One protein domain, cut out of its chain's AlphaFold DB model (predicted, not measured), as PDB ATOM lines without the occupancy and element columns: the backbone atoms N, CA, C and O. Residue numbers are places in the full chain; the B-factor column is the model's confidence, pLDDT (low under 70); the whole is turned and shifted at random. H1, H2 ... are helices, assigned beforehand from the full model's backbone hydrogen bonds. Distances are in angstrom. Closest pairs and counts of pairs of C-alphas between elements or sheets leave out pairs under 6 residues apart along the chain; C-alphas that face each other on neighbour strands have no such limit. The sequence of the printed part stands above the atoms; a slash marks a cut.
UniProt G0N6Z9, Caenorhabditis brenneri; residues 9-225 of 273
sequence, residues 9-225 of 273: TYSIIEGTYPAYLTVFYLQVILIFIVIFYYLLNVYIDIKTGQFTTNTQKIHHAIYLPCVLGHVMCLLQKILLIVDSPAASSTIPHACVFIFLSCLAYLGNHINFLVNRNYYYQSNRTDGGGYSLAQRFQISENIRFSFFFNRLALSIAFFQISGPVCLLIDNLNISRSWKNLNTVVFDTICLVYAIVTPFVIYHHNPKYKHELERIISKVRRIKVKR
ATOM      1  N   THR A   9      35.216  27.877  78.946       78.06
ATOM      2  CA  THR A   9      35.629  29.273  78.707       78.06
ATOM      3  C   THR A   9      35.941  29.528  77.237       78.06
ATOM      4  O   THR A   9      35.481  30.509  76.665       78.06
ATOM      5  N   TYR A  10      36.671  28.614  76.599       77.81
ATOM      6  CA  TYR A  10      37.013  28.740  75.187       77.81
ATOM      7  C   TYR A  10      35.786  28.591  74.274       77.81
ATOM      8  O   TYR A  10      35.612  29.386  73.359       77.81
ATOM      9  N   SER A  11      34.883  27.649  74.571       79.12
ATOM     10  CA  SER A  11      33.635  27.493  73.806       79.12
ATOM     11  C   SER A  11      32.669  28.679  73.941       79.12
ATOM     12  O   SER A  11      31.884  28.934  73.031       79.12
ATOM     13  N   ILE A  12      32.719  29.413  75.060       82.94
ATOM     14  CA  ILE A  12      31.950  30.652  75.243       82.94
ATOM     15  C   ILE A  12      32.530  31.756  74.358       82.94
ATOM     16  O   ILE A  12      31.776  32.429  73.665       82.94
ATOM     17  N   ILE A  13      33.860  31.901  74.339       85.44
ATOM     18  CA  ILE A  13      34.555  32.897  73.506       85.44
ATOM     19  C   ILE A  13      34.292  32.648  72.013       85.44
ATOM     20  O   ILE A  13      34.075  33.595  71.267       85.44
ATOM     21  N   GLU A  14      34.263  31.386  71.578       85.81
ATOM     22  CA  GLU A  14      33.937  31.013  70.193       85.81
ATOM     23  C   GLU A  14      32.430  31.052  69.869       85.81
ATOM     24  O   GLU A  14      32.047  30.807  68.727       85.81
ATOM     25  N   GLY A  15      31.552  31.295  70.849       86.25
ATOM     26  CA  GLY A  15      30.097  31.286  70.652       86.25
ATOM     27  C   GLY A  15      29.486  29.900  70.383       86.25
ATOM     28  O   GLY A  15      28.296  29.794  70.104       86.25
ATOM     29  N   THR A  16      30.264  28.821  70.497       86.81
ATOM     30  CA  THR A  16      29.824  27.434  70.248       86.81
ATOM     31  C   THR A  16      29.187  26.774  71.475       86.81
ATOM     32  O   THR A  16      28.548  25.725  71.367       86.81
ATOM     33  N   TYR A  17      29.316  27.389  72.654       84.31
ATOM     34  CA  TYR A  17      28.803  26.857  73.918       84.31
ATOM     35  C   TYR A  17      27.293  26.532  73.929       84.31
ATOM     36  O   TYR A  17      26.954  25.455  74.422       84.31
ATOM     37  N   PRO A  18      26.375  27.350  73.366       87.62
ATOM     38  CA  PRO A  18      24.942  27.026  73.357       87.62
ATOM     39  C   PRO A  18      24.611  25.719  72.616       87.62
ATOM     40  O   PRO A  18      23.743  24.953  73.045       87.62
ATOM     41  N   ALA A  19      25.338  25.426  71.532       87.06
ATOM     42  CA  ALA A  19      25.185  24.175  70.793       87.06
ATOM     43  C   ALA A  19      25.638  22.978  71.645       87.06
ATOM     44  O   ALA A  19      24.895  22.008  71.796       87.06
ATOM     45  N   TYR A  20      26.811  23.074  72.280       85.94
ATOM     46  CA  TYR A  20      27.306  22.030  73.184       85.94
ATOM     47  C   TYR A  20      26.399  21.820  74.400       85.94
ATOM     48  O   TYR A  20      26.158  20.681  74.792       85.94
ATOM     49  N   LEU A  21      25.842  22.893  74.962       85.31
ATOM     50  CA  LEU A  21      24.916  22.825  76.088       85.31
ATOM     51  C   LEU A  21      23.643  22.042  75.729       85.31
ATOM     52  O   LEU A  21      23.208  21.186  76.498       85.31
ATOM     53  N   THR A  22      23.091  22.274  74.536       87.69
ATOM     54  CA  THR A  22      21.936  21.518  74.022       87.69
ATOM     55  C   THR A  22      22.253  20.025  73.918       87.69
ATOM     56  O   THR A  22      21.469  19.184  74.362       87.69
ATOM     57  N   VAL A  23      23.437  19.686  73.397       88.12
ATOM     58  CA  VAL A  23      23.904  18.294  73.318       88.12
ATOM     59  C   VAL A  23      24.075  17.690  74.712       88.12
ATOM     60  O   VAL A  23      23.664  16.553  74.930       88.12
ATOM     61  N   PHE A  24      24.611  18.432  75.682       85.25
ATOM     62  CA  PHE A  24      24.767  17.941  77.052       85.25
ATOM     63  C   PHE A  24      23.429  17.648  77.733       85.25
ATOM     64  O   PHE A  24      23.311  16.610  78.382       85.25
ATOM     65  N   TYR A  25      22.400  18.481  77.547       87.00
ATOM     66  CA  TYR A  25      21.060  18.177  78.062       87.00
ATOM     67  C   TYR A  25      20.489  16.891  77.460       87.00
ATOM     68  O   TYR A  25      19.959  16.047  78.185       87.00
ATOM     69  N   LEU A  26      20.645  16.702  76.149       89.38
ATOM     70  CA  LEU A  26      20.219  15.479  75.475       89.38
ATOM     71  C   LEU A  26      20.991  14.253  75.988       89.38
ATOM     72  O   LEU A  26      20.382  13.225  76.288       89.38
ATOM     73  N   GLN A  27      22.308  14.370  76.172       86.38
ATOM     74  CA  GLN A  27      23.134  13.314  76.756       86.38
ATOM     75  C   GLN A  27      22.669  12.947  78.172       86.38
ATOM     76  O   GLN A  27      22.543  11.764  78.473       86.38
ATOM     77  N   VAL A  28      22.348  13.924  79.026       87.19
ATOM     78  CA  VAL A  28      21.834  13.673  80.384       87.19
ATOM     79  C   VAL A  28      20.541  12.853  80.349       87.19
ATOM     80  O   VAL A  28      20.433  11.856  81.062       87.19
ATOM     81  N   ILE A  29      19.584  13.216  79.489       89.12
ATOM     82  CA  ILE A  29      18.320  12.473  79.333       89.12
ATOM     83  C   ILE A  29      18.591  11.025  78.906       89.12
ATOM     84  O   ILE A  29      18.044  10.084  79.483       89.12
ATOM     85  N   LEU A  30      19.465  10.835  77.919       87.75
ATOM     86  CA  LEU A  30      19.831   9.510  77.426       87.75
ATOM     87  C   LEU A  30      20.567   8.678  78.493       87.75
ATOM     88  O   LEU A  30      20.303   7.483  78.607       87.75
ATOM     89  N   ILE A  31      21.418   9.288  79.327       86.19
ATOM     90  CA  ILE A  31      22.070   8.601  80.454       86.19
ATOM     91  C   ILE A  31      21.025   8.078  81.447       86.19
ATOM     92  O   ILE A  31      21.131   6.935  81.890       86.19
ATOM     93  N   PHE A  32      19.983   8.854  81.762       87.88
ATOM     94  CA  PHE A  32      18.895   8.371  82.619       87.88
ATOM     95  C   PHE A  32      18.165   7.166  82.017       87.88
ATOM     96  O   PHE A  32      17.874   6.212  82.738       87.88
ATOM     97  N   ILE A  33      17.911   7.176  80.704       87.94
ATOM     98  CA  ILE A  33      17.301   6.039  79.997       87.94
ATOM     99  C   ILE A  33      18.192   4.796  80.112       87.94
ATOM    100  O   ILE A  33      17.702   3.711  80.423       87.94
ATOM    101  N   VAL A  34      19.502   4.959  79.918       85.62
ATOM    102  CA  VAL A  34      20.487   3.876  80.035       85.62
ATOM    103  C   VAL A  34      20.550   3.322  81.465       85.62
ATOM    104  O   VAL A  34      20.502   2.108  81.655       85.62
ATOM    105  N   ILE A  35      20.589   4.185  82.487       84.12
ATOM    106  CA  ILE A  35      20.584   3.764  83.899       84.12
ATOM    107  C   ILE A  35      19.292   3.014  84.238       84.12
ATOM    108  O   ILE A  35      19.342   1.941  84.840       84.12
ATOM    109  N   PHE A  36      18.137   3.541  83.825       85.12
ATOM    110  CA  PHE A  36      16.852   2.875  84.031       85.12
ATOM    111  C   PHE A  36      16.826   1.489  83.381       85.12
ATOM    112  O   PHE A  36      16.361   0.523  83.989       85.12
ATOM    113  N   TYR A  37      17.373   1.370  82.173       82.19
ATOM    114  CA  TYR A  37      17.502   0.088  81.500       82.19
ATOM    115  C   TYR A  37      18.386  -0.896  82.282       82.19
ATOM    116  O   TYR A  37      17.992  -2.048  82.462       82.19
ATOM    117  N   TYR A  38      19.541  -0.463  82.801       79.06
ATOM    118  CA  TYR A  38      20.386  -1.332  83.626       79.06
ATOM    119  C   TYR A  38      19.649  -1.846  84.867       79.06
ATOM    120  O   TYR A  38      19.739  -3.031  85.186       79.06
ATOM    121  N   LEU A  39      18.870  -0.991  85.534       81.19
ATOM    122  CA  LEU A  39      18.044  -1.399  86.673       81.19
ATOM    123  C   LEU A  39      16.969  -2.417  86.268       81.19
ATOM    124  O   LEU A  39      16.743  -3.392  86.986       81.19
ATOM    125  N   LEU A  40      16.330  -2.224  85.108       78.94
ATOM    126  CA  LEU A  40      15.352  -3.168  84.568       78.94
ATOM    127  C   LEU A  40      15.990  -4.530  84.253       78.94
ATOM    128  O   LEU A  40      15.393  -5.557  84.571       78.94
ATOM    129  N   ASN A  41      17.197  -4.546  83.682       76.00
ATOM    130  CA  ASN A  41      17.951  -5.774  83.431       76.00
ATOM    131  C   ASN A  41      18.227  -6.542  84.718       76.00
ATOM    132  O   ASN A  41      17.876  -7.715  84.812       76.00
ATOM    133  N   VAL A  42      18.788  -5.867  85.724       75.56
ATOM    134  CA  VAL A  42      19.068  -6.480  87.030       75.56
ATOM    135  C   VAL A  42      17.777  -7.031  87.642       75.56
ATOM    136  O   VAL A  42      17.752  -8.153  88.139       75.56
ATOM    137  N   TYR A  43      16.669  -6.292  87.549       76.88
ATOM    138  CA  TYR A  43      15.366  -6.762  88.018       76.88
ATOM    139  C   TYR A  43      14.882  -8.031  87.294       76.88
ATOM    140  O   TYR A  43      14.386  -8.961  87.937       76.88
ATOM    141  N   ILE A  44      15.011  -8.083  85.966       72.62
ATOM    142  CA  ILE A  44      14.633  -9.255  85.165       72.62
ATOM    143  C   ILE A  44      15.508 -10.454  85.534       72.62
ATOM    144  O   ILE A  44      14.981 -11.549  85.745       72.62
ATOM    145  N   ASP A  45      16.812 -10.253  85.689       69.62
ATOM    146  CA  ASP A  45      17.737 -11.312  86.085       69.62
ATOM    147  C   ASP A  45      17.406 -11.860  87.484       69.62
ATOM    148  O   ASP A  45      17.378 -13.079  87.680       69.62
ATOM    149  N   ILE A  46      17.041 -10.985  88.435       69.62
ATOM    150  CA  ILE A  46      16.561 -11.401  89.761       69.62
ATOM    151  C   ILE A  46      15.313 -12.270  89.653       69.62
ATOM    152  O   ILE A  46      15.240 -13.363  90.219       69.62
ATOM    153  N   LYS A  47      14.320 -11.795  88.909       67.56
ATOM    154  CA  LYS A  47      13.006 -12.432  88.827       67.56
ATOM    155  C   LYS A  47      13.030 -13.757  88.062       67.56
ATOM    156  O   LYS A  47      12.203 -14.628  88.323       67.56
ATOM    157  N   THR A  48      13.958 -13.919  87.126       62.94
ATOM    158  CA  THR A  48      14.099 -15.152  86.340       62.94
ATOM    159  C   THR A  48      14.807 -16.280  87.080       62.94
ATOM    160  O   THR A  48      14.972 -17.356  86.508       62.94
ATOM    161  N   GLY A  49      15.212 -16.073  88.341       54.00
ATOM    162  CA  GLY A  49      15.924 -17.091  89.121       54.00
ATOM    163  C   GLY A  49      17.279 -17.459  88.505       54.00
ATOM    164  O   GLY A  49      17.848 -18.509  88.801       54.00
ATOM    165  N   GLN A  50      17.797 -16.588  87.638       53.97
ATOM    166  CA  GLN A  50      19.016 -16.790  86.863       53.97
ATOM    167  C   GLN A  50      20.297 -16.658  87.709       53.97
ATOM    168  O   GLN A  50      21.394 -16.915  87.233       53.97
ATOM    169  N   PHE A  51      20.202 -16.356  89.005       48.56
ATOM    170  CA  PHE A  51      21.363 -16.297  89.909       48.56
ATOM    171  C   PHE A  51      21.986 -17.645  90.284       48.56
ATOM    172  O   PHE A  51      22.952 -17.695  91.050       48.56
ATOM    173  N   THR A  52      21.444 -18.742  89.771       48.28
ATOM    174  CA  THR A  52      21.891 -20.094  90.107       48.28
ATOM    175  C   THR A  52      23.166 -20.506  89.366       48.28
ATOM    176  O   THR A  52      23.850 -21.417  89.825       48.28
ATOM    177  N   THR A  53      23.553 -19.818  88.280       57.03
ATOM    178  CA  THR A  53      24.750 -20.169  87.493       57.03
ATOM    179  C   THR A  53      25.915 -19.189  87.707       57.03
ATOM    180  O   THR A  53      25.736 -17.971  87.782       57.03
ATOM    181  N   ASN A  54      27.146 -19.711  87.779       57.59
ATOM    182  CA  ASN A  54      28.372 -18.910  87.961       57.59
ATOM    183  C   ASN A  54      28.558 -17.844  86.864       57.59
ATOM    184  O   ASN A  54      29.075 -16.759  87.121       57.59
ATOM    185  N   THR A  55      28.069 -18.116  85.657       56.34
ATOM    186  CA  THR A  55      28.170 -17.230  84.492       56.34
ATOM    187  C   THR A  55      27.347 -15.943  84.648       56.34
ATOM    188  O   THR A  55      27.759 -14.889  84.169       56.34
ATOM    189  N   GLN A  56      26.225 -15.978  85.374       61.72
ATOM    190  CA  GLN A  56      25.361 -14.807  85.599       61.72
ATOM    191  C   GLN A  56      25.788 -13.928  86.781       61.72
ATOM    192  O   GLN A  56      25.565 -12.715  86.754       61.72
ATOM    193  N   LYS A  57      26.484 -14.490  87.777       63.00
ATOM    194  CA  LYS A  57      27.171 -13.687  88.809       63.00
ATOM    195  C   LYS A  57      28.264 -12.814  88.185       63.00
ATOM    196  O   LYS A  57      28.401 -11.642  88.519       63.00
ATOM    197  N   ILE A  58      28.982 -13.371  87.212       62.56
ATOM    198  CA  ILE A  58      30.006 -12.655  86.444       62.56
ATOM    199  C   ILE A  58      29.380 -11.628  85.488       62.56
ATOM    200  O   ILE A  58      29.927 -10.542  85.314       62.56
ATOM    201  N   HIS A  59      28.197 -11.918  84.937       66.19
ATOM    202  CA  HIS A  59      27.421 -10.951  84.153       66.19
ATOM    203  C   HIS A  59      27.139  -9.660  84.942       66.19
ATOM    204  O   HIS A  59      27.428  -8.563  84.464       66.19
ATOM    205  N   HIS A  60      26.676  -9.789  86.188       66.00
ATOM    206  CA  HIS A  60      26.439  -8.647  87.077       66.00
ATOM    207  C   HIS A  60      27.724  -7.898  87.444       66.00
ATOM    208  O   HIS A  60      27.718  -6.667  87.511       66.00
ATOM    209  N   ALA A  61      28.836  -8.616  87.628       65.94
ATOM    210  CA  ALA A  61      30.129  -8.003  87.922       65.94
ATOM    211  C   ALA A  61      30.627  -7.083  86.792       65.94
ATOM    212  O   ALA A  61      31.313  -6.107  87.072       65.94
ATOM    213  N   ILE A  62      30.254  -7.344  85.533       67.56
ATOM    214  CA  ILE A  62      30.599  -6.494  84.377       67.56
ATOM    215  C   ILE A  62      29.639  -5.305  84.215       67.56
ATOM    216  O   ILE A  62      30.058  -4.229  83.779       67.56
ATOM    217  N   TYR A  63      28.369  -5.442  84.604       71.81
ATOM    218  CA  TYR A  63      27.443  -4.306  84.589       71.81
ATOM    219  C   TYR A  63      27.758  -3.255  85.647       71.81
ATOM    220  O   TYR A  63      27.507  -2.076  85.407       71.81
ATOM    221  N   LEU A  64      28.317  -3.649  86.792       71.31
ATOM    222  CA  LEU A  64      28.632  -2.714  87.871       71.31
ATOM    223  C   LEU A  64      29.595  -1.591  87.418       71.31
ATOM    224  O   LEU A  64      29.234  -0.425  87.587       71.31
ATOM    225  N   PRO A  65      30.744  -1.879  86.767       71.88
ATOM    226  CA  PRO A  65      31.561  -0.855  86.119       71.88
ATOM    227  C   PRO A  65      30.763  -0.006  85.130       71.88
ATOM    228  O   PRO A  65      30.874   1.212  85.149       71.88
ATOM    229  N   CYS A  66      29.900  -0.603  84.306       73.31
ATOM    230  CA  CYS A  66      29.111   0.156  83.333       73.31
ATOM    231  C   CYS A  66      28.187   1.180  84.010       73.31
ATOM    232  O   CYS A  66      28.161   2.339  83.602       73.31
ATOM    233  N   VAL A  67      27.460   0.790  85.062       76.94
ATOM    234  CA  VAL A  67      26.575   1.696  85.813       76.94
ATOM    235  C   VAL A  67      27.381   2.800  86.493       76.94
ATOM    236  O   VAL A  67      27.038   3.973  86.359       76.94
ATOM    237  N   LEU A  68      28.486   2.446  87.158       75.00
ATOM    238  CA  LEU A  68      29.375   3.421  87.795       75.00
ATOM    239  C   LEU A  68      29.932   4.429  86.778       75.00
ATOM    240  O   LEU A  68      29.957   5.624  87.062       75.00
ATOM    241  N   GLY A  69      30.305   3.980  85.577       75.56
ATOM    242  CA  GLY A  69      30.793   4.847  84.502       75.56
ATOM    243  C   GLY A  69      29.749   5.864  84.037       75.56
ATOM    244  O   GLY A  69      30.052   7.052  83.923       75.56
ATOM    245  N   HIS A  70      28.499   5.434  83.844       80.44
ATOM    246  CA  HIS A  70      27.407   6.337  83.459       80.44
ATOM    247  C   HIS A  70      27.041   7.324  84.577       80.44
ATOM    248  O   HIS A  70      26.765   8.486  84.289       80.44
ATOM    249  N   VAL A  71      27.095   6.902  85.846       79.69
ATOM    250  CA  VAL A  71      26.891   7.793  87.003       79.69
ATOM    251  C   VAL A  71      27.992   8.851  87.085       79.69
ATOM    252  O   VAL A  71      27.697  10.024  87.305       79.69
ATOM    253  N   MET A  72      29.251   8.470  86.857       76.31
ATOM    254  CA  MET A  72      30.368   9.420  86.833       76.31
ATOM    255  C   MET A  72      30.244  10.415  85.675       76.31
ATOM    256  O   MET A  72      30.438  11.612  85.877       76.31
ATOM    257  N   CYS A  73      29.847   9.949  84.487       75.50
ATOM    258  CA  CYS A  73      29.576  10.824  83.347       75.50
ATOM    259  C   CYS A  73      28.427  11.803  83.648       75.50
ATOM    260  O   CYS A  73      28.557  13.003  83.407       75.50
ATOM    261  N   LEU A  74      27.339  11.327  84.265       80.62
ATOM    262  CA  LEU A  74      26.223  12.172  84.702       80.62
ATOM    263  C   LEU A  74      26.686  13.259  85.678       80.62
ATOM    264  O   LEU A  74      26.387  14.436  85.474       80.62
ATOM    265  N   LEU A  75      27.448  12.878  86.708       76.31
ATOM    266  CA  LEU A  75      27.994  13.809  87.692       76.31
ATOM    267  C   LEU A  75      28.872  14.871  87.015       76.31
ATOM    268  O   LEU A  75      28.717  16.060  87.278       76.31
ATOM    269  N   GLN A  76      29.743  14.460  86.090       75.75
ATOM    270  CA  GLN A  76      30.599  15.371  85.333       75.75
ATOM    271  C   GLN A  76      29.788  16.381  84.506       75.75
ATOM    272  O   GLN A  76      30.114  17.569  84.510       75.75
ATOM    273  N   LYS A  77      28.723  15.949  83.817       77.56
ATOM    274  CA  LYS A  77      27.855  16.858  83.044       77.56
ATOM    275  C   LYS A  77      27.102  17.830  83.951       77.56
ATOM    276  O   LYS A  77      27.031  19.011  83.627       77.56
ATOM    277  N   ILE A  78      26.600  17.370  85.099       77.94
ATOM    278  CA  ILE A  78      25.940  18.238  86.087       77.94
ATOM    279  C   ILE A  78      26.918  19.296  86.608       77.94
ATOM    280  O   ILE A  78      26.586  20.478  86.617       77.94
ATOM    281  N   LEU A  79      28.145  18.906  86.967       75.38
ATOM    282  CA  LEU A  79      29.173  19.841  87.434       75.38
ATOM    283  C   LEU A  79      29.548  20.884  86.366       75.38
ATOM    284  O   LEU A  79      29.736  22.050  86.704       75.38
ATOM    285  N   LEU A  80      29.594  20.493  85.085       72.88
ATOM    286  CA  LEU A  80      29.820  21.412  83.958       72.88
ATOM    287  C   LEU A  80      28.669  22.410  83.746       72.88
ATOM    288  O   LEU A  80      28.906  23.522  83.270       72.88
ATOM    289  N   ILE A  81      27.432  22.017  84.063       74.81
ATOM    290  CA  ILE A  81      26.244  22.876  83.952       74.81
ATOM    291  C   ILE A  81      26.174  23.859  85.127       74.81
ATOM    292  O   ILE A  81      25.863  25.027  84.918       74.81
ATOM    293  N   VAL A  82      26.487  23.402  86.342       78.81
ATOM    294  CA  VAL A  82      26.359  24.174  87.596       78.81
ATOM    295  C   VAL A  82      27.546  25.126  87.841       78.81
ATOM    296  O   VAL A  82      27.560  25.851  88.828       78.81
ATOM    297  N   ASP A  83      28.539  25.166  86.944       70.94
ATOM    298  CA  ASP A  83      29.754  25.992  87.090       70.94
ATOM    299  C   ASP A  83      30.531  25.736  88.393       70.94
ATOM    300  O   ASP A  83      31.218  26.605  88.931       70.94
ATOM    301  N   SER A  84      30.468  24.499  88.889       67.00
ATOM    302  CA  SER A  84      31.276  24.082  90.032       67.00
ATOM    303  C   SER A  84      32.765  24.112  89.660       67.00
ATOM    304  O   SER A  84      33.117  23.711  88.543       67.00
ATOM    305  N   PRO A  85      33.670  24.523  90.574       57.25
ATOM    306  CA  PRO A  85      35.105  24.471  90.322       57.25
ATOM    307  C   PRO A  85      35.515  23.063  89.891       57.25
ATOM    308  O   PRO A  85      35.054  22.063  90.449       57.25
ATOM    309  N   ALA A  86      36.360  22.998  88.860       55.09
ATOM    310  CA  ALA A  86      36.831  21.740  88.304       55.09
ATOM    311  C   ALA A  86      37.469  20.889  89.411       55.09
ATOM    312  O   ALA A  86      38.372  21.351  90.112       55.09
ATOM    313  N   ALA A  87      36.996  19.650  89.560       53.59
ATOM    314  CA  ALA A  87      37.598  18.689  90.471       53.59
ATOM    315  C   ALA A  87      39.087  18.493  90.133       53.59
ATOM    316  O   ALA A  87      39.519  18.667  88.985       53.59
ATOM    317  N   SER A  88      39.877  18.121  91.142       58.25
ATOM    318  CA  SER A  88      41.262  17.702  90.936       58.25
ATOM    319  C   SER A  88      41.333  16.564  89.909       58.25
ATOM    320  O   SER A  88      40.337  15.907  89.616       58.25
ATOM    321  N   SER A  89      42.523  16.397  89.317       59.91
ATOM    322  CA  SER A  89      42.839  15.417  88.265       59.91
ATOM    323  C   SER A  89      41.914  14.194  88.275       59.91
ATOM    324  O   SER A  89      41.950  13.420  89.225       59.91
ATOM    325  N   THR A  90      41.129  13.980  87.215       62.84
ATOM    326  CA  THR A  90      40.243  12.805  87.101       62.84
ATOM    327  C   THR A  90      40.991  11.539  86.644       62.84
ATOM    328  O   THR A  90      40.386  10.482  86.473       62.84
ATOM    329  N   ILE A  91      42.326  11.617  86.508       67.50
ATOM    330  CA  ILE A  91      43.214  10.511  86.120       67.50
ATOM    331  C   ILE A  91      43.091   9.322  87.084       67.50
ATOM    332  O   ILE A  91      42.935   8.206  86.599       67.50
ATOM    333  N   PRO A  92      43.101   9.498  88.423       68.38
ATOM    334  CA  PRO A  92      42.973   8.377  89.349       68.38
ATOM    335  C   PRO A  92      41.644   7.640  89.169       68.38
ATOM    336  O   PRO A  92      41.613   6.415  89.201       68.38
ATOM    337  N   HIS A  93      40.553   8.369  88.914       67.62
ATOM    338  CA  HIS A  93      39.237   7.777  88.677       67.62
ATOM    339  C   HIS A  93      39.199   6.996  87.361       67.62
ATOM    340  O   HIS A  93      38.704   5.871  87.339       67.62
ATOM    341  N   ALA A  94      39.788   7.544  86.292       68.88
ATOM    342  CA  ALA A  94      39.929   6.844  85.019       68.88
ATOM    343  C   ALA A  94      40.777   5.567  85.164       68.88
ATOM    344  O   ALA A  94      40.376   4.508  84.686       68.88
ATOM    345  N   CYS A  95      41.901   5.626  85.884       73.00
ATOM    346  CA  CYS A  95      42.753   4.463  86.134       73.00
ATOM    347  C   CYS A  95      42.027   3.368  86.926       73.00
ATOM    348  O   CYS A  95      42.080   2.201  86.540       73.00
ATOM    349  N   VAL A  96      41.311   3.729  87.999       73.31
ATOM    350  CA  VAL A  96      40.502   2.778  88.782       73.31
ATOM    351  C   VAL A  96      39.416   2.148  87.911       73.31
ATOM    352  O   VAL A  96      39.199   0.940  87.972       73.31
ATOM    353  N   PHE A  97      38.767   2.941  87.059       71.31
ATOM    354  CA  PHE A  97      37.732   2.457  86.154       71.31
ATOM    355  C   PHE A  97      38.264   1.445  85.129       71.31
ATOM    356  O   PHE A  97      37.682   0.369  84.963       71.31
ATOM    357  N   ILE A  98      39.393   1.752  84.478       75.69
ATOM    358  CA  ILE A  98      40.071   0.837  83.547       75.69
ATOM    359  C   ILE A  98      40.467  -0.447  84.277       75.69
ATOM    360  O   ILE A  98      40.208  -1.544  83.788       75.69
ATOM    361  N   PHE A  99      41.049  -0.319  85.470       79.88
ATOM    362  CA  PHE A  99      41.484  -1.457  86.270       79.88
ATOM    363  C   PHE A  99      40.323  -2.398  86.623       79.88
ATOM    364  O   PHE A  99      40.404  -3.598  86.358       79.88
ATOM    365  N   LEU A 100      39.216  -1.860  87.146       76.75
ATOM    366  CA  LEU A 100      38.013  -2.639  87.462       76.75
ATOM    367  C   LEU A 100      37.435  -3.332  86.224       76.75
ATOM    368  O   LEU A 100      36.999  -4.480  86.297       76.75
ATOM    369  N   SER A 101      37.472  -2.656  85.081       75.31
ATOM    370  CA  SER A 101      36.965  -3.190  83.818       75.31
ATOM    371  C   SER A 101      37.829  -4.333  83.277       75.31
ATOM    372  O   SER A 101      37.300  -5.365  82.858       75.31
ATOM    373  N   CYS A 102      39.156  -4.208  83.372       78.88
ATOM    374  CA  CYS A 102      40.094  -5.284  83.055       78.88
ATOM    375  C   CYS A 102      39.889  -6.502  83.964       78.88
ATOM    376  O   CYS A 102      39.849  -7.629  83.469       78.88
ATOM    377  N   LEU A 103      39.710  -6.296  85.275       81.69
ATOM    378  CA  LEU A 103      39.423  -7.383  86.216       81.69
ATOM    379  C   LEU A 103      38.114  -8.104  85.873       81.69
ATOM    380  O   LEU A 103      38.070  -9.336  85.875       81.69
ATOM    381  N   ALA A 104      37.065  -7.351  85.539       73.88
ATOM    382  CA  ALA A 104      35.771  -7.912  85.166       73.88
ATOM    383  C   ALA A 104      35.864  -8.754  83.877       73.88
ATOM    384  O   ALA A 104      35.337  -9.869  83.822       73.88
ATOM    385  N   TYR A 105      36.599  -8.271  82.868       77.00
ATOM    386  CA  TYR A 105      36.876  -9.028  81.645       77.00
ATOM    387  C   TYR A 105      37.682 -10.303  81.924       77.00
ATOM    388  O   TYR A 105      37.305 -11.383  81.464       77.00
ATOM    389  N   LEU A 106      38.763 -10.203  82.704       81.25
ATOM    390  CA  LEU A 106      39.628 -11.340  83.019       81.25
ATOM    391  C   LEU A 106      38.857 -12.431  83.774       81.25
ATOM    392  O   LEU A 106      38.957 -13.607  83.427       81.25
ATOM    393  N   GLY A 107      38.023 -12.041  84.742       76.69
ATOM    394  CA  GLY A 107      37.139 -12.963  85.455       76.69
ATOM    395  C   GLY A 107      36.184 -13.703  84.515       76.69
ATOM    396  O   GLY A 107      36.025 -14.922  84.620       76.69
ATOM    397  N   ASN A 108      35.602 -13.001  83.538       74.81
ATOM    398  CA  ASN A 108      34.742 -13.628  82.535       74.81
ATOM    399  C   ASN A 108      35.503 -14.567  81.593       74.81
ATOM    400  O   ASN A 108      35.012 -15.653  81.273       74.81
ATOM    401  N   HIS A 109      36.719 -14.195  81.197       76.62
ATOM    402  CA  HIS A 109      37.563 -15.034  80.357       76.62
ATOM    403  C   HIS A 109      37.987 -16.325  81.070       76.62
ATOM    404  O   HIS A 109      37.872 -17.412  80.503       76.62
ATOM    405  N   ILE A 110      38.404 -16.235  82.337       80.56
ATOM    406  CA  ILE A 110      38.742 -17.407  83.158       80.56
ATOM    407  C   ILE A 110      37.521 -18.317  83.305       80.56
ATOM    408  O   ILE A 110      37.627 -19.525  83.103       80.56
ATOM    409  N   ASN A 111      36.339 -17.758  83.578       74.19
ATOM    410  CA  ASN A 111      35.114 -18.549  83.672       74.19
ATOM    411  C   ASN A 111      34.768 -19.253  82.351       74.19
ATOM    412  O   ASN A 111      34.359 -20.414  82.364       74.19
ATOM    413  N   PHE A 112      34.972 -18.600  81.206       71.94
ATOM    414  CA  PHE A 112      34.833 -19.253  79.905       71.94
ATOM    415  C   PHE A 112      35.796 -20.441  79.764       71.94
ATOM    416  O   PHE A 112      35.370 -21.527  79.367       71.94
ATOM    417  N   LEU A 113      37.072 -20.266  80.124       77.88
ATOM    418  CA  LEU A 113      38.079 -21.327  80.054       77.88
ATOM    419  C   LEU A 113      37.739 -22.505  80.971       77.88
ATOM    420  O   LEU A 113      37.817 -23.648  80.525       77.88
ATOM    421  N   VAL A 114      37.312 -22.241  82.208       78.56
ATOM    422  CA  VAL A 114      36.915 -23.278  83.173       78.56
ATOM    423  C   VAL A 114      35.707 -24.061  82.661       78.56
ATOM    424  O   VAL A 114      35.765 -25.288  82.600       78.56
ATOM    425  N   ASN A 115      34.644 -23.378  82.219       72.56
ATOM    426  CA  ASN A 115      33.450 -24.044  81.681       72.56
ATOM    427  C   ASN A 115      33.771 -24.868  80.430       72.56
ATOM    428  O   ASN A 115      33.273 -25.982  80.267       72.56
ATOM    429  N   ARG A 116      34.639 -24.346  79.556       74.12
ATOM    430  CA  ARG A 116      35.081 -25.049  78.351       74.12
ATOM    431  C   ARG A 116      35.907 -26.285  78.694       74.12
ATOM    432  O   ARG A 116      35.671 -27.345  78.123       74.12
ATOM    433  N   ASN A 117      36.861 -26.160  79.615       77.56
ATOM    434  CA  ASN A 117      37.706 -27.276  80.026       77.56
ATOM    435  C   ASN A 117      36.864 -28.382  80.673       77.56
ATOM    436  O   ASN A 117      36.969 -29.538  80.283       77.56
ATOM    437  N   TYR A 118      35.940 -28.009  81.563       72.62
ATOM    438  CA  TYR A 118      35.022 -28.944  82.209       72.62
ATOM    439  C   TYR A 118      34.140 -29.692  81.194       72.62
ATOM    440  O   TYR A 118      33.961 -30.903  81.302       72.62
ATOM    441  N   TYR A 119      33.649 -29.008  80.153       69.62
ATOM    442  CA  TYR A 119      32.893 -29.633  79.060       69.62
ATOM    443  C   TYR A 119      33.720 -30.633  78.237       69.62
ATOM    444  O   TYR A 119      33.238 -31.712  77.903       69.62
ATOM    445  N   TYR A 120      34.977 -30.315  77.917       72.31
ATOM    446  CA  TYR A 120      35.834 -31.240  77.165       72.31
ATOM    447  C   TYR A 120      36.292 -32.433  78.000       72.31
ATOM    448  O   TYR A 120      36.364 -33.546  77.484       72.31
ATOM    449  N   GLN A 121      36.599 -32.210  79.278       69.06
ATOM    450  CA  GLN A 121      37.054 -33.259  80.185       69.06
ATOM    451  C   GLN A 121      35.928 -34.270  80.449       69.06
ATOM    452  O   GLN A 121      36.156 -35.472  80.364       69.06
ATOM    453  N   SER A 122      34.697 -33.785  80.635       63.09
ATOM    454  CA  SER A 122      33.500 -34.620  80.815       63.09
ATOM    455  C   SER A 122      33.084 -35.426  79.580       63.09
ATOM    456  O   SER A 122      32.557 -36.525  79.730       63.09
ATOM    457  N   ASN A 123      33.321 -34.920  78.365       64.69
ATOM    458  CA  ASN A 123      33.036 -35.653  77.123       64.69
ATOM    459  C   ASN A 123      34.055 -36.762  76.812       64.69
ATOM    460  O   ASN A 123      33.779 -37.602  75.961       64.69
ATOM    461  N   ARG A 124      35.240 -36.736  77.441       64.62
ATOM    462  CA  ARG A 124      36.335 -37.690  77.186       64.62
ATOM    463  C   ARG A 124      36.385 -38.850  78.178       64.62
ATOM    464  O   ARG A 124      36.993 -39.861  77.860       64.62
ATOM    465  N   THR A 125      35.798 -38.712  79.365       58.38
ATOM    466  CA  THR A 125      35.713 -39.800  80.348       58.38
ATOM    467  C   THR A 125      34.527 -40.710  80.035       58.38
ATOM    468  O   THR A 125      33.373 -40.282  80.119       58.38
ATOM    469  N   ASP A 126      34.836 -41.945  79.644       48.03
ATOM    470  CA  ASP A 126      33.905 -42.989  79.214       48.03
ATOM    471  C   ASP A 126      32.713 -43.177  80.166       48.03
ATOM    472  O   ASP A 126      32.870 -43.290  81.381       48.03
ATOM    473  N   GLY A 127      31.505 -43.245  79.599       54.72
ATOM    474  CA  GLY A 127      30.284 -43.643  80.314       54.72
ATOM    475  C   GLY A 127      29.246 -42.544  80.548       54.72
ATOM    476  O   GLY A 127      28.136 -42.844  80.971       54.72
ATOM    477  N   GLY A 128      29.542 -41.280  80.230       54.44
ATOM    478  CA  GLY A 128      28.502 -40.260  80.083       54.44
ATOM    479  C   GLY A 128      27.603 -40.048  81.307       54.44
ATOM    480  O   GLY A 128      26.403 -39.864  81.120       54.44
ATOM    481  N   GLY A 129      28.167 -40.014  82.520       52.59
ATOM    482  CA  GLY A 129      27.463 -39.888  83.811       52.59
ATOM    483  C   GLY A 129      26.686 -38.584  84.067       52.59
ATOM    484  O   GLY A 129      26.441 -38.233  85.216       52.59
ATOM    485  N   TYR A 130      26.297 -37.856  83.022       59.41
ATOM    486  CA  TYR A 130      25.468 -36.662  83.126       59.41
ATOM    487  C   TYR A 130      24.040 -36.962  82.702       59.41
ATOM    488  O   TYR A 130      23.801 -37.476  81.606       59.41
ATOM    489  N   SER A 131      23.091 -36.514  83.522       65.00
ATOM    490  CA  SER A 131      21.710 -36.369  83.071       65.00
ATOM    491  C   SER A 131      21.662 -35.436  81.854       65.00
ATOM    492  O   SER A 131      22.447 -34.488  81.740       65.00
ATOM    493  N   LEU A 132      20.718 -35.674  80.940       69.00
ATOM    494  CA  LEU A 132      20.496 -34.826  79.761       69.00
ATOM    495  C   LEU A 132      20.388 -33.333  80.141       69.00
ATOM    496  O   LEU A 132      20.903 -32.460  79.440       69.00
ATOM    497  N   ALA A 133      19.799 -33.055  81.309       66.69
ATOM    498  CA  ALA A 133      19.658 -31.721  81.879       66.69
ATOM    499  C   ALA A 133      21.004 -31.032  82.183       66.69
ATOM    500  O   ALA A 133      21.161 -29.851  81.884       66.69
ATOM    501  N   GLN A 134      21.997 -31.748  82.722       67.31
ATOM    502  CA  GLN A 134      23.314 -31.168  83.019       67.31
ATOM    503  C   GLN A 134      24.091 -30.822  81.745       67.31
ATOM    504  O   GLN A 134      24.705 -29.759  81.666       67.31
ATOM    505  N   ARG A 135      24.027 -31.671  80.711       70.62
ATOM    506  CA  ARG A 135      24.661 -31.375  79.412       70.62
ATOM    507  C   ARG A 135      24.028 -30.154  78.750       70.62
ATOM    508  O   ARG A 135      24.741 -29.298  78.229       70.62
ATOM    509  N   PHE A 136      22.700 -30.048  78.829       73.56
ATOM    510  CA  PHE A 136      21.970 -28.873  78.362       73.56
ATOM    511  C   PHE A 136      22.406 -27.603  79.108       73.56
ATOM    512  O   PHE A 136      22.730 -26.607  78.464       73.56
ATOM    513  N   GLN A 137      22.512 -27.648  80.442       71.31
ATOM    514  CA  GLN A 137      22.987 -26.514  81.246       71.31
ATOM    515  C   GLN A 137      24.416 -26.084  80.881       71.31
ATOM    516  O   GLN A 137      24.672 -24.893  80.713       71.31
ATOM    517  N   ILE A 138      25.352 -27.027  80.720       71.88
ATOM    518  CA  ILE A 138      26.744 -26.704  80.361       71.88
ATOM    519  C   ILE A 138      26.817 -26.116  78.945       71.88
ATOM    520  O   ILE A 138      27.479 -25.099  78.732       71.88
ATOM    521  N   SER A 139      26.096 -26.702  77.984       72.88
ATOM    522  CA  SER A 139      26.013 -26.173  76.618       72.88
ATOM    523  C   SER A 139      25.419 -24.761  76.590       72.88
ATOM    524  O   SER A 139      25.897 -23.894  75.855       72.88
ATOM    525  N   GLU A 140      24.386 -24.508  77.394       71.88
ATOM    526  CA  GLU A 140      23.773 -23.187  77.507       71.88
ATOM    527  C   GLU A 140      24.736 -22.169  78.140       71.88
ATOM    528  O   GLU A 140      24.874 -21.056  77.623       71.88
ATOM    529  N   ASN A 141      25.484 -22.569  79.175       71.31
ATOM    530  CA  ASN A 141      26.516 -21.744  79.805       71.31
ATOM    531  C   ASN A 141      27.641 -21.373  78.830       71.31
ATOM    532  O   ASN A 141      28.066 -20.218  78.810       71.31
ATOM    533  N   ILE A 142      28.102 -22.308  77.991       69.75
ATOM    534  CA  ILE A 142      29.132 -22.038  76.975       69.75
ATOM    535  C   ILE A 142      28.605 -21.074  75.910       69.75
ATOM    536  O   ILE A 142      29.289 -20.104  75.576       69.75
ATOM    537  N   ARG A 143      27.382 -21.290  75.402       73.19
ATOM    538  CA  ARG A 143      26.762 -20.402  74.403       73.19
ATOM    539  C   ARG A 143      26.614 -18.983  74.943       73.19
ATOM    540  O   ARG A 143      26.977 -18.023  74.262       73.19
ATOM    541  N   PHE A 144      26.109 -18.853  76.168       70.62
ATOM    542  CA  PHE A 144      25.955 -17.561  76.826       70.62
ATOM    543  C   PHE A 144      27.313 -16.902  77.082       70.62
ATOM    544  O   PHE A 144      27.497 -15.739  76.742       70.62
ATOM    545  N   SER A 145      28.293 -17.650  77.596       67.44
ATOM    546  CA  SER A 145      29.641 -17.139  77.860       67.44
ATOM    547  C   SER A 145      30.364 -16.692  76.581       67.44
ATOM    548  O   SER A 145      31.053 -15.678  76.605       67.44
ATOM    549  N   PHE A 146      30.164 -17.365  75.444       67.62
ATOM    550  CA  PHE A 146      30.718 -16.947  74.151       67.62
ATOM    551  C   PHE A 146      30.117 -15.630  73.644       67.62
ATOM    552  O   PHE A 146      30.854 -14.705  73.298       67.62
ATOM    553  N   PHE A 147      28.784 -15.530  73.624       70.31
ATOM    554  CA  PHE A 147      28.086 -14.290  73.270       70.31
ATOM    555  C   PHE A 147      28.516 -13.144  74.188       70.31
ATOM    556  O   PHE A 147      28.842 -12.045  73.740       70.31
ATOM    557  N   PHE A 148      28.591 -13.439  75.480       69.75
ATOM    558  CA  PHE A 148      28.950 -12.467  76.485       69.75
ATOM    559  C   PHE A 148      30.422 -12.056  76.416       69.75
ATOM    560  O   PHE A 148      30.713 -10.884  76.591       69.75
ATOM    561  N   ASN A 149      31.346 -12.954  76.064       69.88
ATOM    562  CA  ASN A 149      32.737 -12.588  75.782       69.88
ATOM    563  C   ASN A 149      32.843 -11.607  74.610       69.88
ATOM    564  O   ASN A 149      33.623 -10.662  74.685       69.88
ATOM    565  N   ARG A 150      32.042 -11.786  73.551       73.88
ATOM    566  CA  ARG A 150      32.005 -10.833  72.428       73.88
ATOM    567  C   ARG A 150      31.468  -9.467  72.858       73.88
ATOM    568  O   ARG A 150      32.064  -8.450  72.514       73.88
ATOM    569  N   LEU A 151      30.390  -9.441  73.644       75.88
ATOM    570  CA  LEU A 151      29.857  -8.195  74.203       75.88
ATOM    571  C   LEU A 151      30.840  -7.521  75.169       75.88
ATOM    572  O   LEU A 151      31.056  -6.317  75.072       75.88
ATOM    573  N   ALA A 152      31.457  -8.281  76.070       71.94
ATOM    574  CA  ALA A 152      32.413  -7.777  77.050       71.94
ATOM    575  C   ALA A 152      33.662  -7.202  76.372       71.94
ATOM    576  O   ALA A 152      34.129  -6.140  76.769       71.94
ATOM    577  N   LEU A 153      34.160  -7.847  75.314       72.19
ATOM    578  CA  LEU A 153      35.277  -7.336  74.519       72.19
ATOM    579  C   LEU A 153      34.908  -6.036  73.791       72.19
ATOM    580  O   LEU A 153      35.703  -5.101  73.772       72.19
ATOM    581  N   SER A 154      33.687  -5.941  73.258       78.88
ATOM    582  CA  SER A 154      33.175  -4.702  72.661       78.88
ATOM    583  C   SER A 154      33.059  -3.573  73.696       78.88
ATOM    584  O   SER A 154      33.488  -2.452  73.442       78.88
ATOM    585  N   ILE A 155      32.564  -3.862  74.905       75.12
ATOM    586  CA  ILE A 155      32.521  -2.887  76.010       75.12
ATOM    587  C   ILE A 155      33.937  -2.435  76.389       75.12
ATOM    588  O   ILE A 155      34.186  -1.236  76.500       75.12
ATOM    589  N   ALA A 156      34.870  -3.377  76.544       70.56
ATOM    590  CA  ALA A 156      36.257  -3.076  76.885       70.56
ATOM    591  C   ALA A 156      36.926  -2.187  75.823       70.56
ATOM    592  O   ALA A 156      37.641  -1.252  76.175       70.56
ATOM    593  N   PHE A 157      36.642  -2.415  74.535       76.94
ATOM    594  CA  PHE A 157      37.121  -1.560  73.446       76.94
ATOM    595  C   PHE A 157      36.681  -0.099  73.631       76.94
ATOM    596  O   PHE A 157      37.526   0.799  73.635       76.94
ATOM    597  N   PHE A 158      35.388   0.144  73.872       73.88
ATOM    598  CA  PHE A 158      34.887   1.503  74.112       73.88
ATOM    599  C   PHE A 158      35.494   2.128  75.376       73.88
ATOM    600  O   PHE A 158      35.893   3.292  75.365       73.88
ATOM    601  N   GLN A 159      35.661   1.349  76.443       71.44
ATOM    602  CA  GLN A 159      36.235   1.848  77.694       71.44
ATOM    603  C   GLN A 159      37.725   2.194  77.597       71.44
ATOM    604  O   GLN A 159      38.163   3.132  78.256       71.44
ATOM    605  N   ILE A 160      38.497   1.485  76.770       69.81
ATOM    606  CA  ILE A 160      39.912   1.796  76.508       69.81
ATOM    607  C   ILE A 160      40.045   2.993  75.558       69.81
ATOM    608  O   ILE A 160      40.974   3.790  75.692       69.81
ATOM    609  N   SER A 161      39.107   3.163  74.623       74.69
ATOM    610  CA  SER A 161      39.166   4.261  73.654       74.69
ATOM    611  C   SER A 161      39.023   5.658  74.283       74.69
ATOM    612  O   SER A 161      39.668   6.590  73.814       74.69
ATOM    613  N   GLY A 162      38.307   5.811  75.404       70.75
ATOM    614  CA  GLY A 162      38.187   7.101  76.108       70.75
ATOM    615  C   GLY A 162      39.518   7.642  76.666       70.75
ATOM    616  O   GLY A 162      39.873   8.794  76.411       70.75
ATOM    617  N   PRO A 163      40.305   6.825  77.384       67.56
ATOM    618  CA  PRO A 163      41.682   7.143  77.763       67.56
ATOM    619  C   PRO A 163      42.621   7.387  76.573       67.56
ATOM    620  O   PRO A 163      43.521   8.216  76.668       67.56
ATOM    621  N   VAL A 164      42.417   6.718  75.435       67.69
ATOM    622  CA  VAL A 164      43.178   7.017  74.208       67.69
ATOM    623  C   VAL A 164      42.826   8.412  73.678       67.69
ATOM    624  O   VAL A 164      43.729   9.167  73.320       67.69
ATOM    625  N   CYS A 165      41.554   8.817  73.720       66.75
ATOM    626  CA  CYS A 165      41.149  10.191  73.413       66.75
ATOM    627  C   CYS A 165      41.793  11.219  74.363       66.75
ATOM    628  O   CYS A 165      42.160  12.302  73.919       66.75
ATOM    629  N   LEU A 166      42.041  10.866  75.631       64.56
ATOM    630  CA  LEU A 166      42.816  11.711  76.555       64.56
ATOM    631  C   LEU A 166      44.292  11.844  76.166       64.56
ATOM    632  O   LEU A 166      44.905  12.877  76.420       64.56
ATOM    633  N   LEU A 167      44.892  10.823  75.552       65.00
ATOM    634  CA  LEU A 167      46.261  10.938  75.042       65.00
ATOM    635  C   LEU A 167      46.331  11.893  73.845       65.00
ATOM    636  O   LEU A 167      47.322  12.609  73.699       65.00
ATOM    637  N   ILE A 168      45.266  11.962  73.038       65.81
ATOM    638  CA  ILE A 168      45.135  12.923  71.932       65.81
ATOM    639  C   ILE A 168      45.125  14.371  72.458       65.81
ATOM    640  O   ILE A 168      45.625  15.268  71.776       65.81
ATOM    641  N   ASP A 169      44.673  14.618  73.693       63.59
ATOM    642  CA  ASP A 169      44.740  15.954  74.304       63.59
ATOM    643  C   ASP A 169      46.174  16.453  74.541       63.59
ATOM    644  O   ASP A 169      46.380  17.671  74.607       63.59
ATOM    645  N   ASN A 170      47.169  15.560  74.602       68.44
ATOM    646  CA  ASN A 170      48.588  15.931  74.695       68.44
ATOM    647  C   ASN A 170      49.180  16.377  73.353       68.44
ATOM    648  O   ASN A 170      50.260  16.965  73.322       68.44
ATOM    649  N   LEU A 171      48.485  16.119  72.244       74.69
ATOM    650  CA  LEU A 171      48.915  16.560  70.923       74.69
ATOM    651  C   LEU A 171      48.608  18.049  70.732       74.69
ATOM    652  O   LEU A 171      47.667  18.605  71.314       74.69
ATOM    653  N   ASN A 172      49.390  18.704  69.874       75.38
ATOM    654  CA  ASN A 172      49.302  20.141  69.606       75.38
ATOM    655  C   ASN A 172      48.135  20.485  68.650       75.38
ATOM    656  O   ASN A 172      48.300  21.152  67.633       75.38
ATOM    657  N   ILE A 173      46.942  19.970  68.957       79.69
ATOM    658  CA  ILE A 173      45.695  20.156  68.204       79.69
ATOM    659  C   ILE A 173      44.935  21.369  68.762       79.69
ATOM    660  O   ILE A 173      44.992  21.654  69.964       79.69
ATOM    661  N   SER A 174      44.198  22.074  67.898       82.75
ATOM    662  CA  SER A 174      43.343  23.200  68.300       82.75
ATOM    663  C   SER A 174      42.318  22.812  69.380       82.75
ATOM    664  O   SER A 174      41.828  21.681  69.441       82.75
ATOM    665  N   ARG A 175      41.975  23.768  70.249       79.00
ATOM    666  CA  ARG A 175      41.086  23.535  71.400       79.00
ATOM    667  C   ARG A 175      39.641  23.240  70.987       79.00
ATOM    668  O   ARG A 175      38.983  22.454  71.665       79.00
ATOM    669  N   SER A 176      39.170  23.804  69.875       77.44
ATOM    670  CA  SER A 176      37.827  23.555  69.334       77.44
ATOM    671  C   SER A 176      37.683  22.097  68.882       77.44
ATOM    672  O   SER A 176      36.706  21.439  69.232       77.44
ATOM    673  N   TRP A 177      38.702  21.548  68.209       78.81
ATOM    674  CA  TRP A 177      38.734  20.135  67.814       78.81
ATOM    675  C   TRP A 177      38.772  19.177  69.007       78.81
ATOM    676  O   TRP A 177      38.125  18.134  68.966       78.81
ATOM    677  N   LYS A 178      39.471  19.539  70.090       78.31
ATOM    678  CA  LYS A 178      39.478  18.750  71.334       78.31
ATOM    679  C   LYS A 178      38.089  18.701  71.975       78.31
ATOM    680  O   LYS A 178      37.577  17.619  72.246       78.31
ATOM    681  N   ASN A 179      37.431  19.856  72.111       80.25
ATOM    682  CA  ASN A 179      36.064  19.940  72.633       80.25
ATOM    683  C   ASN A 179      35.064  19.136  71.783       80.25
ATOM    684  O   ASN A 179      34.222  18.426  72.334       80.25
ATOM    685  N   LEU A 180      35.164  19.229  70.453       82.75
ATOM    686  CA  LEU A 180      34.305  18.484  69.535       82.75
ATOM    687  C   LEU A 180      34.523  16.973  69.660       82.75
ATOM    688  O   LEU A 180      33.550  16.232  69.784       82.75
ATOM    689  N   ASN A 181      35.781  16.521  69.668       79.75
ATOM    690  CA  ASN A 181      36.130  15.106  69.792       79.75
ATOM    691  C   ASN A 181      35.560  14.504  71.083       79.75
ATOM    692  O   ASN A 181      34.913  13.462  71.041       79.75
ATOM    693  N   THR A 182      35.700  15.215  72.204       78.06
ATOM    694  CA  THR A 182      35.090  14.839  73.483       78.06
ATOM    695  C   THR A 182      33.579  14.637  73.366       78.06
ATOM    696  O   THR A 182      33.051  13.599  73.759       78.06
ATOM    697  N   VAL A 183      32.860  15.618  72.811       81.38
ATOM    698  CA  VAL A 183      31.392  15.560  72.724       81.38
ATOM    699  C   VAL A 183      30.935  14.434  71.793       81.38
ATOM    700  O   VAL A 183      29.973  13.726  72.104       81.38
ATOM    701  N   VAL A 184      31.623  14.246  70.663       83.75
ATOM    702  CA  VAL A 184      31.333  13.180  69.695       83.75
ATOM    703  C   VAL A 184      31.587  11.810  70.314       83.75
ATOM    704  O   VAL A 184      30.726  10.935  70.229       83.75
ATOM    705  N   PHE A 185      32.723  11.632  70.984       82.44
ATOM    706  CA  PHE A 185      33.085  10.375  71.623       82.44
ATOM    707  C   PHE A 185      32.102   9.983  72.734       82.44
ATOM    708  O   PHE A 185      31.615   8.848  72.753       82.44
ATOM    709  N   ASP A 186      31.726  10.936  73.595       79.50
ATOM    710  CA  ASP A 186      30.696  10.732  74.622       79.50
ATOM    711  C   ASP A 186      29.367  10.289  73.993       79.50
ATOM    712  O   ASP A 186      28.701   9.377  74.486       79.50
ATOM    713  N   THR A 187      28.995  10.902  72.866       83.38
ATOM    714  CA  THR A 187      27.756  10.575  72.148       83.38
ATOM    715  C   THR A 187      27.806   9.168  71.551       83.38
ATOM    716  O   THR A 187      26.837   8.422  71.678       83.38
ATOM    717  N   ILE A 188      28.931   8.766  70.953       85.12
ATOM    718  CA  ILE A 188      29.122   7.410  70.411       85.12
ATOM    719  C   ILE A 188      29.008   6.365  71.524       85.12
ATOM    720  O   ILE A 188      28.279   5.383  71.369       85.12
ATOM    721  N   CYS A 189      29.675   6.586  72.661       81.06
ATOM    722  CA  CYS A 189      29.608   5.673  73.804       81.06
ATOM    723  C   CYS A 189      28.173   5.521  74.323       81.06
ATOM    724  O   CYS A 189      27.737   4.414  74.640       81.06
ATOM    725  N   LEU A 190      27.419   6.618  74.360       83.12
ATOM    726  CA  LEU A 190      26.033   6.629  74.814       83.12
ATOM    727  C   LEU A 190      25.089   5.903  73.847       83.12
ATOM    728  O   LEU A 190      24.247   5.116  74.277       83.12
ATOM    729  N   VAL A 191      25.252   6.115  72.539       85.56
ATOM    730  CA  VAL A 191      24.504   5.378  71.510       85.56
ATOM    731  C   VAL A 191      24.801   3.883  71.615       85.56
ATOM    732  O   VAL A 191      23.877   3.070  71.614       85.56
ATOM    733  N   TYR A 192      26.068   3.505  71.788       84.12
ATOM    734  CA  TYR A 192      26.449   2.112  72.008       84.12
ATOM    735  C   TYR A 192      25.800   1.520  73.270       84.12
ATOM    736  O   TYR A 192      25.294   0.391  73.240       84.12
ATOM    737  N   ALA A 193      25.746   2.287  74.362       80.81
ATOM    738  CA  ALA A 193      25.088   1.880  75.600       80.81
ATOM    739  C   ALA A 193      23.572   1.667  75.431       80.81
ATOM    740  O   ALA A 193      23.004   0.830  76.126       80.81
ATOM    741  N   ILE A 194      22.927   2.356  74.483       83.19
ATOM    742  CA  ILE A 194      21.510   2.156  74.124       83.19
ATOM    743  C   ILE A 194      21.319   0.951  73.187       83.19
ATOM    744  O   ILE A 194      20.335   0.219  73.304       83.19
ATOM    745  N   VAL A 195      22.256   0.703  72.269       84.00
ATOM    746  CA  VAL A 195      22.166  -0.403  71.299       84.00
ATOM    747  C   VAL A 195      22.461  -1.761  71.939       84.00
ATOM    748  O   VAL A 195      21.776  -2.740  71.647       84.00
ATOM    749  N   THR A 196      23.441  -1.837  72.840       77.75
ATOM    750  CA  THR A 196      23.795  -3.058  73.592       77.75
ATOM    751  C   THR A 196      22.568  -3.783  74.189       77.75
ATOM    752  O   THR A 196      22.408  -4.983  73.945       77.75
ATOM    753  N   PRO A 197      21.647  -3.086  74.884       72.50
ATOM    754  CA  PRO A 197      20.348  -3.598  75.313       72.50
ATOM    755  C   PRO A 197      19.562  -4.376  74.261       72.50
ATOM    756  O   PRO A 197      19.035  -5.464  74.501       72.50
ATOM    757  N   PHE A 198      19.469  -3.780  73.077       76.50
ATOM    758  CA  PHE A 198      18.665  -4.264  71.973       76.50
ATOM    759  C   PHE A 198      19.289  -5.524  71.371       76.50
ATOM    760  O   PHE A 198      18.592  -6.494  71.067       76.50
ATOM    761  N   VAL A 199      20.622  -5.550  71.294       78.12
ATOM    762  CA  VAL A 199      21.385  -6.733  70.888       78.12
ATOM    763  C   VAL A 199      21.158  -7.886  71.869       78.12
ATOM    764  O   VAL A 199      20.895  -9.007  71.431       78.12
ATOM    765  N   ILE A 200      21.194  -7.620  73.181       73.69
ATOM    766  CA  ILE A 200      20.929  -8.630  74.219       73.69
ATOM    767  C   ILE A 200      19.493  -9.153  74.114       73.69
ATOM    768  O   ILE A 200      19.288 -10.366  74.153       73.69
ATOM    769  N   TYR A 201      18.511  -8.269  73.917       71.94
ATOM    770  CA  TYR A 201      17.109  -8.653  73.737       71.94
ATOM    771  C   TYR A 201      16.905  -9.615  72.558       71.94
ATOM    772  O   TYR A 201      16.150 -10.578  72.678       71.94
ATOM    773  N   HIS A 202      17.599  -9.397  71.437       73.56
ATOM    774  CA  HIS A 202      17.466 -10.259  70.263       73.56
ATOM    775  C   HIS A 202      18.176 -11.615  70.424       73.56
ATOM    776  O   HIS A 202      17.696 -12.627  69.920       73.56
ATOM    777  N   HIS A 203      19.300 -11.654  71.147       71.44
ATOM    778  CA  HIS A 203      20.109 -12.870  71.305       71.44
ATOM    779  C   HIS A 203      19.708 -13.734  72.509       71.44
ATOM    780  O   HIS A 203      20.049 -14.919  72.549       71.44
ATOM    781  N   ASN A 204      18.992 -13.175  73.491       70.25
ATOM    782  CA  ASN A 204      18.561 -13.893  74.686       70.25
ATOM    783  C   ASN A 204      17.030 -14.111  74.692       70.25
ATOM    784  O   ASN A 204      16.284 -13.264  75.194       70.25
ATOM    785  N   PRO A 205      16.533 -15.264  74.197       69.62
ATOM    786  CA  PRO A 205      15.096 -15.539  74.138       69.62
ATOM    787  C   PRO A 205      14.436 -15.578  75.524       69.62
ATOM    788  O   PRO A 205      13.273 -15.202  75.656       69.62
ATOM    789  N   LYS A 206      15.173 -15.955  76.583       68.88
ATOM    790  CA  LYS A 206      14.659 -15.930  77.964       68.88
ATOM    791  C   LYS A 206      14.369 -14.499  78.417       68.88
ATOM    792  O   LYS A 206      13.319 -14.238  79.001       68.88
ATOM    793  N   TYR A 207      15.279 -13.575  78.104       68.31
ATOM    794  CA  TYR A 207      15.105 -12.153  78.397       68.31
ATOM    795  C   TYR A 207      13.904 -11.574  77.635       68.31
ATOM    796  O   TYR A 207      13.064 -10.892  78.225       68.31
ATOM    797  N   LYS A 208      13.766 -11.913  76.346       76.62
ATOM    798  CA  LYS A 208      12.629 -11.497  75.515       76.62
ATOM    799  C   LYS A 208      11.280 -11.898  76.119       76.62
ATOM    800  O   LYS A 208      10.419 -11.039  76.306       76.62
ATOM    801  N   HIS A 209      11.109 -13.172  76.473       78.12
ATOM    802  CA  HIS A 209       9.844 -13.667  77.020       78.12
ATOM    803  C   HIS A 209       9.458 -13.003  78.347       78.12
ATOM    804  O   HIS A 209       8.285 -12.712  78.586       78.12
ATOM    805  N   GLU A 210      10.425 -12.724  79.220       76.00
ATOM    806  CA  GLU A 210      10.132 -12.069  80.495       76.00
ATOM    807  C   GLU A 210       9.871 -10.572  80.350       76.00
ATOM    808  O   GLU A 210       8.988 -10.051  81.038       76.00
ATOM    809  N   LEU A 211      10.524  -9.899  79.401       77.44
ATOM    810  CA  LEU A 211      10.180  -8.526  79.048       77.44
ATOM    811  C   LEU A 211       8.748  -8.441  78.493       77.44
ATOM    812  O   LEU A 211       7.957  -7.628  78.971       77.44
ATOM    813  N   GLU A 212       8.371  -9.322  77.562       83.12
ATOM    814  CA  GLU A 212       7.000  -9.423  77.040       83.12
ATOM    815  C   GLU A 212       5.989  -9.690  78.167       83.12
ATOM    816  O   GLU A 212       4.927  -9.060  78.240       83.12
ATOM    817  N   ARG A 213       6.341 -10.562  79.119       81.69
ATOM    818  CA  ARG A 213       5.515 -10.844  80.297       81.69
ATOM    819  C   ARG A 213       5.338  -9.606  81.175       81.69
ATOM    820  O   ARG A 213       4.209  -9.340  81.597       81.69
ATOM    821  N   ILE A 214       6.400  -8.844  81.443       82.06
ATOM    822  CA  ILE A 214       6.345  -7.590  82.216       82.06
ATOM    823  C   ILE A 214       5.492  -6.550  81.488       82.06
ATOM    824  O   ILE A 214       4.570  -6.004  82.094       82.06
ATOM    825  N   ILE A 215       5.712  -6.341  80.188       82.12
ATOM    826  CA  ILE A 215       4.916  -5.421  79.363       82.12
ATOM    827  C   ILE A 215       3.437  -5.821  79.399       82.12
ATOM    828  O   ILE A 215       2.571  -4.970  79.603       82.12
ATOM    829  N   SER A 216       3.125  -7.117  79.295       81.38
ATOM    830  CA  SER A 216       1.744  -7.607  79.373       81.38
ATOM    831  C   SER A 216       1.103  -7.360  80.745       81.38
ATOM    832  O   SER A 216      -0.095  -7.076  80.818       81.38
ATOM    833  N   LYS A 217       1.877  -7.438  81.839       79.44
ATOM    834  CA  LYS A 217       1.405  -7.125  83.194       79.44
ATOM    835  C   LYS A 217       1.173  -5.629  83.360       79.44
ATOM    836  O   LYS A 217       0.114  -5.250  83.841       79.44
ATOM    837  N   VAL A 218       2.098  -4.783  82.907       78.31
ATOM    838  CA  VAL A 218       1.948  -3.319  82.942       78.31
ATOM    839  C   VAL A 218       0.749  -2.881  82.100       78.31
ATOM    840  O   VAL A 218      -0.072  -2.097  82.570       78.31
ATOM    841  N   ARG A 219       0.576  -3.447  80.898       72.94
ATOM    842  CA  ARG A 219      -0.587  -3.191  80.036       72.94
ATOM    843  C   ARG A 219      -1.888  -3.607  80.723       72.94
ATOM    844  O   ARG A 219      -2.841  -2.836  80.714       72.94
ATOM    845  N   ARG A 220      -1.916  -4.766  81.390       64.12
ATOM    846  CA  ARG A 220      -3.072  -5.224  82.182       64.12
ATOM    847  C   ARG A 220      -3.338  -4.372  83.424       64.12
ATOM    848  O   ARG A 220      -4.499  -4.140  83.736       64.12
ATOM    849  N   ILE A 221      -2.308  -3.868  84.102       61.25
ATOM    850  CA  ILE A 221      -2.439  -2.926  85.226       61.25
ATOM    851  C   ILE A 221      -3.001  -1.591  84.732       61.25
ATOM    852  O   ILE A 221      -3.882  -1.038  85.381       61.25
ATOM    853  N   LYS A 222      -2.561  -1.105  83.564       52.78
ATOM    854  CA  LYS A 222      -3.110   0.099  82.924       52.78
ATOM    855  C   LYS A 222      -4.584  -0.107  82.561       52.78
ATOM    856  O   LYS A 222      -5.402   0.715  82.938       52.78
ATOM    857  N   VAL A 223      -4.937  -1.252  81.965       54.62
ATOM    858  CA  VAL A 223      -6.334  -1.632  81.666       54.62
ATOM    859  C   VAL A 223      -7.180  -1.781  82.937       54.62
ATOM    860  O   VAL A 223      -8.318  -1.334  82.939       54.62
ATOM    861  N   LYS A 224      -6.651  -2.353  84.029       48.59
ATOM    862  CA  LYS A 224      -7.346  -2.407  85.330       48.59
ATOM    863  C   LYS A 224      -7.519  -1.018  85.949       48.59
ATOM    864  O   LYS A 224      -8.593  -0.730  86.452       48.59
ATOM    865  N   ARG A 225      -6.512  -0.139  85.859       46.59
ATOM    866  CA  ARG A 225      -6.621   1.265  86.293       46.59
ATOM    867  C   ARG A 225      -7.656   2.041  85.476       46.59
ATOM    868  O   ARG A 225      -8.372   2.844  86.054       46.59
TER     869      ARG A 225
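Overview. This is residues 9 to 225 of the 273 residues of a protein of Caenorhabditis brenneri (UniProt G0N6Z9). The longest helix, H5, runs along a long, flattened bundle in which H2, H3, H4, H5 and H6 run up and down, each against the one before it. H7 turns away from the bundle about perpendicular to H6, and its residues 215 to 225 stick out, while the short H1 sits at the other end of H6. The 217 printed residues include seven named helices, H1 to H7 in chain order, and no named strand; the class is all helix. The whole is loose, with a radius of gyration of the C-alphas of 21.6 A and spans of 76 by 52 by 24 A.

Along the chain. H5, residues 132 to 168, is 54.3 A long. H4, residues 91 to 124, is 49.5 A; H3, residues 54 to 81, and H6, residues 175 to 203, are each 42.0 A; H2, residues 17 to 47, is 44.9 A. H1, residues 9 to 13, begins at C-alpha 9 (35.629, 29.273, 78.707). H7, residues 205 to 225, ends at C-alpha 225 (-6.621, 1.265, 86.293).

Arrangement. H5 and H4 form a helical hairpin, opposite ways at a shallow tilt of 25 degrees; their closest C-alphas, of Phe 112 and Ser 145, are 6.0 A apart. H5 and H6 form another at 7 degrees, closest at Phe 158 and Cys 189, 6.7 A. H6 touches H2, the same way at 25 degrees, with C-alphas Val 34 and Ile 194 at 6.2 A. H6 and H7 touch only at the corner, closest at the C-alphas of Tyr 201 and Lys 208, 5.6 A. Every O i to N i+4 pair is within hydrogen-bond range in H1, H2, H4 and H7, but 22 of 24 in H3, 32 of 33 in H5 and 23 of 25 in H6.

Size, cuts and confidence. The C-alphas of Ile 13 and Gly 127, the two farthest apart, are 77.0 A apart. The printed part has no cut and no long link. Its mean pLDDT is 73.5, with 67 residues under 70, among them 45 to 62 and 121 to 134.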